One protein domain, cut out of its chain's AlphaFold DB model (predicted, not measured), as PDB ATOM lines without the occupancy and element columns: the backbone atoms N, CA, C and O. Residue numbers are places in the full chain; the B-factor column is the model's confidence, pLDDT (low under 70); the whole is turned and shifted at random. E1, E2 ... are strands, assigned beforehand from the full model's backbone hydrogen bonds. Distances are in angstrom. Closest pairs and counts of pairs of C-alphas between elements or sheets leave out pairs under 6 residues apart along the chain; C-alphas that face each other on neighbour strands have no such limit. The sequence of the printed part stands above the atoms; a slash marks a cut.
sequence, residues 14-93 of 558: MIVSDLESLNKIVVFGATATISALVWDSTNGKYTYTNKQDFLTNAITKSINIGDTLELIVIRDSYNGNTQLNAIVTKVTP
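What this domain is: This is residues 14 to 93 of the 558 residues of an uncharacterized protein of Acholeplasmatales bacterium (UniProt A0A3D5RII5). A strongly twisted, curled sheet of four strands is the main body, with the long, sharply bent hairpin E5 and E6 along one side of it and the short hairpin E1 and E2 along the other. A second, small hairpin, E3 and E4, sits off to one side of this sheet, and from it a long unnamed stretch, residues 49 to 67, loops back to E5. The printed part has 80 residues, with no named helix and six named strands, E1 to E6 in chain order; the class is all strand. The large sheet has the order E1, E2, E6, E5 and is mixed, while the pair E3 and E4 is antiparallel. The whole is compact, with a radius of gyration of the C-alphas of 13.1 A, and flat, spanning 39 by 33 by 18 A.

How they stand to each other: In the large sheet, E6, residues 81 to 92, and E5, residues 68 to 78, are antiparallel neighbours and a hairpin, at 162 degrees; N 74 and O 85 are 2.9 A apart, and N 87 and O 72 are 2.8 A apart, both within hydrogen-bond range. E5 bends by 78 degrees at residue 72 and E6 by 88 degrees at residue 89. On the other side of E6 is E2, residues 24 to 31, parallel to it at 58 degrees, with N 28 and O 84 2.8 A apart; E2 bends by 61 degrees at residue 28. E1, residues 14 to 17, is an edge strand, antiparallel to E2 at 136 degrees in a hairpin, with N 27 and O 14 2.8 A apart. E5 is the other edge strand. From edge to edge the strands' lines turn by 102 degrees. E3, residues 37 to 40, and E4, residues 45 to 48, form an antiparallel hairpin at 137 degrees, with N 38 and O 47 2.8 A apart. E3 and E4 are apart from E1, E2, E5 and E6.

Where its parts are: E6 is 26.9 A long from first to last C-alpha and ends at C-alpha 92, (26.273, 36.696, -31.801). E5 is 25.4 A long, E2 19.5 A, E4 10.2 A, E1 10.0 A and E3 9.0 A. E1 begins at C-alpha 14, (30.564, 25.165, -42.414), and E3 at C-alpha 37, (14.202, 31.307, -49.652).

The domain as a whole: The two C-alphas farthest apart are those of Glu 20 and Thr 42, at 39.4 A. The printed part has no cut. The link from E4 to E5, 19 residues, is long. The mean pLDDT of the printed part is 70.0, and 35 residues are under 70, among them residues 46 to 58 and 75 to 82.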
ATOM      1  N   MET A  14      29.894  25.032 -43.707       72.44
ATOM      2  CA  MET A  14      30.564  25.165 -42.414       72.44
ATOM      3  C   MET A  14      30.285  23.952 -41.529       72.44
ATOM      4  O   MET A  14      29.262  23.287 -41.664       72.44
ATOM      5  N   ILE A  15      31.195  23.678 -40.602       75.56
ATOM      6  CA  ILE A  15      30.984  22.685 -39.551       75.56
ATOM      7  C   ILE A  15      30.585  23.438 -38.288       75.56
ATOM      8  O   ILE A  15      31.334  24.312 -37.846       75.56
ATOM      9  N   VAL A  16      29.433  23.082 -37.727       77.50
ATOM     10  CA  VAL A  16      28.983  23.537 -36.408       77.50
ATOM     11  C   VAL A  16      29.055  22.370 -35.430       77.50
ATOM     12  O   VAL A  16      28.803  21.220 -35.795       77.50
ATOM     13  N   SER A  17      29.414  22.662 -34.191       74.25
ATOM     14  CA  SER A  17      29.352  21.729 -33.069       74.25
ATOM     15  C   SER A  17      28.759  22.465 -31.879       74.25
ATOM     16  O   SER A  17      28.861  23.694 -31.802       74.25
ATOM     17  N   ASP A  18      28.139  21.740 -30.955       67.38
ATOM     18  CA  ASP A  18      27.903  22.310 -29.633       67.38
ATOM     19  C   ASP A  18      29.249  22.485 -28.903       67.38
ATOM     20  O   ASP A  18      30.279  21.933 -29.301       67.38
ATOM     21  N   LEU A  19      29.269  23.341 -27.875       56.44
ATOM     22  CA  LEU A  19      30.512  23.688 -27.175       56.44
ATOM     23  C   LEU A  19      31.148  22.493 -26.439       56.44
ATOM     24  O   LEU A  19      32.340  22.545 -26.148       56.44
ATOM     25  N   GLU A  20      30.382  21.437 -26.144       57.09
ATOM     26  CA  GLU A  20      30.801  20.354 -25.241       57.09
ATOM     27  C   GLU A  20      30.694  18.934 -25.820       57.09
ATOM     28  O   GLU A  20      31.203  17.997 -25.203       57.09
ATOM     29  N   SER A  21      30.095  18.719 -26.998       54.38
ATOM     30  CA  SER A  21      29.984  17.384 -27.588       54.38
ATOM     31  C   SER A  21      30.723  17.293 -28.924       54.38
ATOM     32  O   SER A  21      30.745  18.187 -29.766       54.38
ATOM     33  N   LEU A  22      31.361  16.149 -29.159       58.31
ATOM     34  CA  LEU A  22      32.081  15.856 -30.402       58.31
ATOM     35  C   LEU A  22      31.144  15.713 -31.623       58.31
ATOM     36  O   LEU A  22      31.602  15.326 -32.704       58.31
ATOM     37  N   ASN A  23      29.848  16.015 -31.480       69.31
ATOM     38  CA  ASN A  23      28.861  15.947 -32.548       69.31
ATOM     39  C   ASN A  23      29.045  17.124 -33.508       69.31
ATOM     40  O   ASN A  23      28.598  18.247 -33.276       69.31
ATOM     41  N   LYS A  24      29.712  16.844 -34.624       71.88
ATOM     42  CA  LYS A  24      29.907  17.792 -35.717       71.88
ATOM     43  C   LYS A  24      28.778  17.638 -36.725       71.88
ATOM     44  O   LYS A  24      28.558  16.547 -37.246       71.88
ATOM     45  N   ILE A  25      28.103  18.736 -37.033       76.81
ATOM     46  CA  ILE A  25      27.089  18.794 -38.082       76.81
ATOM     47  C   ILE A  25      27.630  19.646 -39.225       76.81
ATOM     48  O   ILE A  25      28.119  20.759 -39.020       76.81
ATOM     49  N   VAL A  26      27.541  19.116 -40.443       75.62
ATOM     50  CA  VAL A  26      27.889  19.867 -41.651       75.62
ATOM     51  C   VAL A  26      26.663  20.658 -42.094       75.62
ATOM     52  O   VAL A  26      25.599  20.087 -42.351       75.62
ATOM     53  N   VAL A  27      26.825  21.974 -42.173       75.88
ATOM     54  CA  VAL A  27      25.816  22.912 -42.658       75.88
ATOM     55  C   VAL A  27      26.177  23.319 -44.078       75.88
ATOM     56  O   VAL A  27      27.261  23.854 -44.307       75.88
ATOM     57  N   PHE A  28      25.270  23.079 -45.019       71.19
ATOM     58  CA  PHE A  28      25.426  23.395 -46.434       71.19
ATOM     59  C   PHE A  28      24.679  24.680 -46.806       71.19
ATOM     60  O   PHE A  28      23.549  24.908 -46.368       71.19
ATOM     61  N   GLY A  29      25.311  25.508 -47.646       67.50
ATOM     62  CA  GLY A  29      24.668  26.641 -48.323       67.50
ATOM     63  C   GLY A  29      24.050  27.693 -47.396       67.50
ATOM     64  O   GLY A  29      22.971  28.199 -47.698       67.50
ATOM     65  N   ALA A  30      24.698  28.002 -46.269       70.25
ATOM     66  CA  ALA A  30      24.163  28.937 -45.279       70.25
ATOM     67  C   ALA A  30      23.940  30.347 -45.871       70.25
ATOM     68  O   ALA A  30      24.894  30.978 -46.321       70.25
ATOM     69  N   THR A  31      22.696  30.843 -45.845       66.25
ATOM     70  CA  THR A  31      22.292  32.161 -46.393       66.25
ATOM     71  C   THR A  31      21.650  33.057 -45.323       66.25
ATOM     72  O   THR A  31      21.232  32.562 -44.278       66.25
ATOM     73  N   ALA A  32      21.584  34.374 -45.559       61.97
ATOM     74  CA  ALA A  32      21.187  35.382 -44.565       61.97
ATOM     75  C   ALA A  32      19.927  36.200 -44.900       61.97
ATOM     76  O   ALA A  32      19.536  37.057 -44.108       61.97
ATOM     77  N   THR A  33      19.278  35.995 -46.051       60.12
ATOM     78  CA  THR A  33      18.060  36.749 -46.399       60.12
ATOM     79  C   THR A  33      16.882  35.834 -46.668       60.12
ATOM     80  O   THR A  33      16.989  34.844 -47.386       60.12
ATOM     81  N   ILE A  34      15.708  36.230 -46.166       57.75
ATOM     82  CA  ILE A  34      14.439  35.566 -46.490       57.75
ATOM     83  C   ILE A  34      14.173  35.537 -48.003       57.75
ATOM     84  O   ILE A  34      13.446  34.675 -48.462       57.75
ATOM     85  N   SER A  35      14.785  36.436 -48.785       61.31
ATOM     86  CA  SER A  35      14.682  36.479 -50.251       61.31
ATOM     87  C   SER A  35      15.445  35.357 -50.967       61.31
ATOM     88  O   SER A  35      15.145  35.052 -52.121       61.31
ATOM     89  N   ALA A  36      16.422  34.732 -50.301       65.19
ATOM     90  CA  ALA A  36      17.106  33.544 -50.804       65.19
ATOM     91  C   ALA A  36      16.293  32.263 -50.559       65.19
ATOM     92  O   ALA A  36      16.662  31.202 -51.066       65.19
ATOM     93  N   LEU A  37      15.191  32.359 -49.805       64.88
ATOM     94  CA  LEU A  37      14.202  31.307 -49.652       64.88
ATOM     95  C   LEU A  37      12.894  31.667 -50.348       64.88
ATOM     96  O   LEU A  37      12.287  32.703 -50.104       64.88
ATOM     97  N   VAL A  38      12.398  30.745 -51.155       70.62
ATOM     98  CA  VAL A  38      11.065  30.811 -51.741       70.62
ATOM     99  C   VAL A  38      10.205  29.761 -51.062       70.62
ATOM    100  O   VAL A  38      10.579  28.588 -50.990       70.62
ATOM    101  N   TRP A  39       9.055  30.178 -50.532       75.12
ATOM    102  CA  TRP A  39       8.037  29.249 -50.054       75.12
ATOM    103  C   TRP A  39       7.523  28.414 -51.231       75.12
ATOM    104  O   TRP A  39       6.871  28.937 -52.134       75.12
ATOM    105  N   ASP A  40       7.828  27.120 -51.229       71.44
ATOM    106  CA  ASP A  40       7.248  26.153 -52.147       71.44
ATOM    107  C   ASP A  40       5.886  25.734 -51.594       71.44
ATOM    108  O   ASP A  40       5.767  24.851 -50.738       71.44
ATOM    109  N   SER A  41       4.849  26.398 -52.096       76.31
ATOM    110  CA  SER A  41       3.456  26.129 -51.742       76.31
ATOM    111  C   SER A  41       3.000  24.717 -52.114       76.31
ATOM    112  O   SER A  41       2.030  24.237 -51.535       76.31
ATOM    113  N   THR A  42       3.705  24.035 -53.021       81.12
ATOM    114  CA  THR A  42       3.397  22.662 -53.447       81.12
ATOM    115  C   THR A  42       3.794  21.651 -52.378       81.12
ATOM    116  O   THR A  42       3.070  20.693 -52.128       81.12
ATOM    117  N   ASN A  43       4.940  21.869 -51.731       74.38
ATOM    118  CA  ASN A  43       5.498  20.949 -50.738       74.38
ATOM    119  C   ASN A  43       5.422  21.485 -49.300       74.38
ATOM    120  O   ASN A  43       5.973  20.865 -48.390       74.38
ATOM    121  N   GLY A  44       4.781  22.641 -49.100       76.12
ATOM    122  CA  GLY A  44       4.618  23.282 -47.794       76.12
ATOM    123  C   GLY A  44       5.945  23.574 -47.091       76.12
ATOM    124  O   GLY A  44       6.025  23.463 -45.869       76.12
ATOM    125  N   LYS A  45       7.005  23.876 -47.850       70.31
ATOM    126  CA  LYS A  45       8.357  24.078 -47.311       70.31
ATOM    127  C   LYS A  45       9.072  25.226 -48.002       70.31
ATOM    128  O   LYS A  45       8.828  25.512 -49.167       70.31
ATOM    129  N   TYR A  46      10.015  25.852 -47.314       69.25
ATOM    130  CA  TYR A  46      10.912  26.806 -47.959       69.25
ATOM    131  C   TYR A  46      11.974  26.082 -48.805       69.25
ATOM    132  O   TYR A  46      12.483  25.028 -48.422       69.25
ATOM    133  N   THR A  47      12.311  26.649 -49.962       65.81
ATOM    134  CA  THR A  47      13.320  26.150 -50.912       65.81
ATOM    135  C   THR A  47      14.288  27.268 -51.287       65.81
ATOM    136  O   THR A  47      13.935  28.435 -51.210       65.81
ATOM    137  N   TYR A  48      15.522  26.934 -51.671       66.94
ATOM    138  CA  TYR A  48      16.567  27.929 -51.937       66.94
ATOM    139  C   TYR A  48      16.505  28.476 -53.369       66.94
ATOM    140  O   TYR A  48      16.474  27.695 -54.319       66.94
ATOM    141  N   THR A  49      16.594  29.800 -53.522       66.94
ATOM    142  CA  THR A  49      16.684  30.492 -54.822       66.94
ATOM    143  C   THR A  49      18.033  30.236 -55.508       66.94
ATOM    144  O   THR A  49      18.093  30.051 -56.720       66.94
ATOM    145  N   ASN A  50      19.129  30.188 -54.740       62.53
ATOM    146  CA  ASN A  50      20.471  29.830 -55.210       62.53
ATOM    147  C   ASN A  50      21.244  29.136 -54.076       62.53
ATOM    148  O   ASN A  50      21.283  29.633 -52.955       62.53
ATOM    149  N   LYS A  51      21.872  27.990 -54.361       58.09
ATOM    150  CA  LYS A  51      22.573  27.160 -53.363       58.09
ATOM    151  C   LYS A  51      24.022  27.607 -53.065       58.09
ATOM    152  O   LYS A  51      24.712  26.914 -52.322       58.09
ATOM    153  N   GLN A  52      24.504  28.711 -53.647       59.75
ATOM    154  CA  GLN A  52      25.920  29.133 -53.590       59.75
ATOM    155  C   GLN A  52      26.228  30.353 -52.691       59.75
ATOM    156  O   GLN A  52      27.308  30.922 -52.788       59.75
ATOM    157  N   ASP A  53      25.321  30.776 -51.809       58.28
ATOM    158  CA  ASP A  53      25.343  32.141 -51.248       58.28
ATOM    159  C   ASP A  53      26.003  32.304 -49.855       58.28
ATOM    160  O   ASP A  53      25.470  32.980 -48.980       58.28
ATOM    161  N   PHE A  54      27.167  31.688 -49.624       60.97
ATOM    162  CA  PHE A  54      27.919  31.837 -48.364       60.97
ATOM    163  C   PHE A  54      29.090  32.815 -48.528       60.97
ATOM    164  O   PHE A  54      29.804  32.758 -49.526       60.97
ATOM    165  N   LEU A  55      29.296  33.699 -47.541       57.22
ATOM    166  CA  LEU A  55      30.280  34.808 -47.524       57.22
ATOM    167  C   LEU A  55      30.027  35.961 -48.521       57.22
ATOM    168  O   LEU A  55      30.816  36.902 -48.611       57.22
ATOM    169  N   THR A  56      28.902  35.964 -49.228       54.97
ATOM    170  CA  THR A  56      28.507  37.017 -50.185       54.97
ATOM    171  C   THR A  56      27.635  38.111 -49.553       54.97
ATOM    172  O   THR A  56      27.664  39.256 -50.015       54.97
ATOM    173  N   ASN A  57      26.961  37.822 -48.431       62.25
ATOM    174  CA  ASN A  57      26.045  38.734 -47.729       62.25
ATOM    175  C   ASN A  57      26.616  39.279 -46.394       62.25
ATOM    176  O   ASN A  57      27.413  38.615 -45.732       62.25
ATOM    177  N   ALA A  58      26.203  40.489 -45.996       67.25
ATOM    178  CA  ALA A  58      26.704  41.266 -44.859       67.25
ATOM    179  C   ALA A  58      26.684  40.518 -43.511       67.25
ATOM    180  O   ALA A  58      27.664  40.600 -42.782       67.25
ATOM    181  N   ILE A  59      25.628  39.755 -43.201       73.69
ATOM    182  CA  ILE A  59      25.498  39.037 -41.913       73.69
ATOM    183  C   ILE A  59      26.459  37.841 -41.817       73.69
ATOM    184  O   ILE A  59      26.990  37.552 -40.751       73.69
ATOM    185  N   THR A  60      26.703  37.137 -42.924       73.94
ATOM    186  CA  THR A  60      27.542  35.925 -42.942       73.94
ATOM    187  C   THR A  60      29.021  36.205 -43.202       73.94
ATOM    188  O   THR A  60      29.847  35.331 -42.962       73.94
ATOM    189  N   LYS A  61      29.371  37.403 -43.694       73.19
ATOM    190  CA  LYS A  61      30.753  37.802 -44.027       73.19
ATOM    191  C   LYS A  61      31.687  37.884 -42.822       73.19
ATOM    192  O   LYS A  61      32.890  37.731 -42.993       73.19
ATOM    193  N   SER A  62      31.146  38.150 -41.638       73.19
ATOM    194  CA  SER A  62      31.911  38.398 -40.411       73.19
ATOM    195  C   SER A  62      31.835  37.255 -39.395       73.19
ATOM    196  O   SER A  62      32.196  37.467 -38.243       73.19
ATOM    197  N   ILE A  63      31.340  36.075 -39.787       76.81
ATOM    198  CA  ILE A  63      31.264  34.907 -38.898       76.81
ATOM    199  C   ILE A  63      32.671  34.356 -38.652       76.81
ATOM    200  O   ILE A  63      33.366  33.960 -39.591       76.81
ATOM    201  N   ASN A  64      33.053  34.265 -37.382       76.38
ATOM    202  CA  ASN A  64      34.316  33.710 -36.916       76.38
ATOM    203  C   ASN A  64      34.106  32.424 -36.102       76.38
ATOM    204  O   ASN A  64      33.005  32.075 -35.676       76.38
ATOM    205  N   ILE A  65      35.193  31.678 -35.888       72.62
ATOM    206  CA  ILE A  65      35.169  30.498 -35.015       72.62
ATOM    207  C   ILE A  65      34.881  30.942 -33.576       72.62
ATOM    208  O   ILE A  65      35.600  31.777 -33.033       72.62
ATOM    209  N   GLY A  66      33.874  30.326 -32.951       71.44
ATOM    210  CA  GLY A  66      33.453  30.622 -31.579       71.44
ATOM    211  C   GLY A  66      32.256  31.569 -31.474       71.44
ATOM    212  O   GLY A  66      31.741  31.738 -30.373       71.44
ATOM    213  N   ASP A  67      31.797  32.147 -32.588       79.88
ATOM    214  CA  ASP A  67      30.534  32.889 -32.629       79.88
ATOM    215  C   ASP A  67      29.341  31.944 -32.430       79.88
ATOM    216  O   ASP A  67      29.330  30.807 -32.913       79.88
ATOM    217  N   THR A  68      28.299  32.437 -31.765       82.69
ATOM    218  CA  THR A  68      27.035  31.714 -31.600       82.69
ATOM    219  C   THR A  68      26.094  32.060 -32.749       82.69
ATOM    220  O   THR A  68      25.830  33.234 -33.018       82.69
ATOM    221  N   LEU A  69      25.553  31.037 -33.414       80.88
ATOM    222  CA  LEU A  69      24.664  31.188 -34.567       80.88
ATOM    223  C   LEU A  69      23.228  30.785 -34.215       80.88
ATOM    224  O   LEU A  69      23.002  29.699 -33.684       80.88
ATOM    225  N   GLU A  70      22.255  31.622 -34.576       82.69
ATOM    226  CA  GLU A  70      20.839  31.235 -34.618       82.69
ATOM    227  C   GLU A  70      20.475  30.828 -36.050       82.69
ATOM    228  O   GLU A  70      20.752  31.568 -37.002       82.69
ATOM    229  N   LEU A  71      19.886  29.635 -36.199       78.56
ATOM    230  CA  LEU A  71      19.662  28.999 -37.495       78.56
ATOM    231  C   LEU A  71      18.213  28.526 -37.677       78.56
ATOM    232  O   LEU A  71      17.635  27.918 -36.776       78.56
ATOM    233  N   ILE A  72      17.672  28.683 -38.887       75.25
ATOM    234  CA  ILE A  72      16.486  27.943 -39.359       75.25
ATOM    235  C   ILE A  72      16.969  26.825 -40.274       75.25
ATOM    236  O   ILE A  72      17.656  27.110 -41.252       75.25
ATOM    237  N   VAL A  73      16.623  25.568 -39.979       73.75
ATOM    238  CA  VAL A  73      17.252  24.401 -40.622       73.75
ATOM    239  C   VAL A  73      16.255  23.463 -41.301       73.75
ATOM    240  O   VAL A  73      15.171  23.204 -40.781       73.75
ATOM    241  N   ILE A  74      16.659  22.891 -42.437       70.38
ATOM    242  CA  ILE A  74      16.038  21.701 -43.033       70.38
ATOM    243  C   ILE A  74      17.017  20.543 -42.853       70.38
ATOM    244  O   ILE A  74      18.163  20.618 -43.303       70.38
ATOM    245  N   ARG A  75      16.563  19.480 -42.181       68.56
ATOM    246  CA  ARG A  75      17.363  18.275 -41.944       68.56
ATOM    247  C   ARG A  75      17.333  17.372 -43.171       68.56
ATOM    248  O   ARG A  75      16.254  17.002 -43.622       68.56
ATOM    249  N   ASP A  76      18.512  16.973 -43.634       62.94
ATOM    250  CA  ASP A  76      18.688  15.903 -44.611       62.94
ATOM    251  C   ASP A  76      19.659  14.861 -44.031       62.94
ATOM    252  O   ASP A  76      20.680  15.198 -43.430       62.94
ATOM    253  N   SER A  77      19.305  13.583 -44.109       61.78
ATOM    254  CA  SER A  77      20.148  12.493 -43.601       61.78
ATOM    255  C   SER A  77      20.713  11.745 -44.793       61.78
ATOM    256  O   SER A  77      20.004  10.972 -45.431       61.78
ATOM    257  N   TYR A  78      21.991  11.976 -45.091       58.31
ATOM    258  CA  TYR A  78      22.660  11.385 -46.245       58.31
ATOM    259  C   TYR A  78      23.826  10.499 -45.796       58.31
ATOM    260  O   TYR A  78      24.719  10.946 -45.073       58.31
ATOM    261  N   ASN A  79      23.813   9.233 -46.226       61.28
ATOM    262  CA  ASN A  79      24.854   8.230 -45.958       61.28
ATOM    263  C   ASN A  79      25.281   8.114 -44.479       61.28
ATOM    264  O   ASN A  79      26.463   7.988 -44.176       61.28
ATOM    265  N   GLY A  80      24.325   8.162 -43.547       67.56
ATOM    266  CA  GLY A  80      24.588   7.977 -42.112       67.56
ATOM    267  C   GLY A  80      25.124   9.209 -41.373       67.56
ATOM    268  O   GLY A  80      25.248   9.157 -40.153       67.56
ATOM    269  N   ASN A  81      25.369  10.327 -42.067       65.75
ATOM    270  CA  ASN A  81      25.753  11.599 -41.455       65.75
ATOM    271  C   ASN A  81      24.554  12.554 -41.385       65.75
ATOM    272  O   ASN A  81      23.785  12.681 -42.341       65.75
ATOM    273  N   THR A  82      24.415  13.266 -40.262       69.94
ATOM    274  CA  THR A  82      23.408  14.329 -40.129       69.94
ATOM    275  C   THR A  82      23.899  15.578 -40.859       69.94
ATOM    276  O   THR A  82      24.965  16.103 -40.533       69.94
ATOM    277  N   GLN A  83      23.130  16.052 -41.841       74.44
ATOM    278  CA  GLN A  83      23.443  17.239 -42.638       74.44
ATOM    279  C   GLN A  83      22.287  18.238 -42.560       74.44
ATOM    280  O   GLN A  83      21.115  17.858 -42.475       74.44
ATOM    281  N   LEU A  84      22.603  19.532 -42.560       73.50
ATOM    282  CA  LEU A  84      21.601  20.597 -42.497       73.50
ATOM    283  C   LEU A  84      21.803  21.577 -43.650       73.50
ATOM    284  O   LEU A  84      22.930  21.975 -43.923       73.50
ATOM    285  N   ASN A  85      20.715  22.034 -44.269       73.00
ATOM    286  CA  ASN A  85      20.724  23.324 -44.960       73.00
ATOM    287  C   ASN A  85      20.136  24.368 -44.007       73.00
ATOM    288  O   ASN A  85      19.129  24.080 -43.352       73.00
ATOM    289  N   ALA A  86      20.746  25.551 -43.904       74.56
ATOM    290  CA  ALA A  86      20.373  26.529 -42.880       74.56
ATOM    291  C   ALA A  86      20.250  27.967 -43.403       74.56
ATOM    292  O   ALA A  86      20.978  28.376 -44.304       74.56
ATOM    293  N   ILE A  87      19.361  28.754 -42.795       75.81
ATOM    294  CA  ILE A  87      19.419  30.222 -42.819       75.81
ATOM    295  C   ILE A  87      20.090  30.677 -41.531       75.81
ATOM    296  O   ILE A  87      19.645  30.265 -40.461       75.81
ATOM    297  N   VAL A  88      21.081  31.559 -41.616       79.12
ATOM    298  CA  VAL A  88      21.597  32.275 -40.446       79.12
ATOM    299  C   VAL A  88      20.688  33.467 -40.179       79.12
ATOM    300  O   VAL A  88      20.646  34.406 -40.972       79.12
ATOM    301  N   THR A  89      19.950  33.432 -39.073       77.94
ATOM    302  CA  THR A  89      19.037  34.519 -38.688       77.94
ATOM    303  C   THR A  89      19.704  35.536 -37.774       77.94
ATOM    304  O   THR A  89      19.293  36.695 -37.757       77.94
ATOM    305  N   LYS A  90      20.748  35.131 -37.040       80.44
ATOM    306  CA  LYS A  90      21.544  36.013 -36.184       80.44
ATOM    307  C   LYS A  90      22.923  35.419 -35.906       80.44
ATOM    308  O   LYS A  90      23.058  34.215 -35.704       80.44
ATOM    309  N   VAL A  91      23.927  36.291 -35.863       81.62
ATOM    310  CA  VAL A  91      25.286  35.981 -35.412       81.62
ATOM    311  C   VAL A  91      25.516  36.767 -34.132       81.62
ATOM    312  O   VAL A  91      25.391  37.991 -34.131       81.62
ATOM    313  N   THR A  92      25.817  36.071 -33.043       83.50
ATOM    314  CA  THR A  92      26.273  36.696 -31.801       83.50
ATOM    315  C   THR A  92      27.780  36.472 -31.718       83.50
ATOM    316  O   THR A  92      28.183  35.314 -31.586       83.50
ATOM    317  N   PRO A  93      28.609  37.530 -31.834       80.75
ATOM    318  CA  PRO A  93      30.055  37.388 -31.763       80.75
ATOM    319  C   PRO A  93      30.482  36.685 -30.478       80.75
ATOM    320  O   PRO A  93      29.869  36.896 -29.424       80.75
TER     321      PRO A  93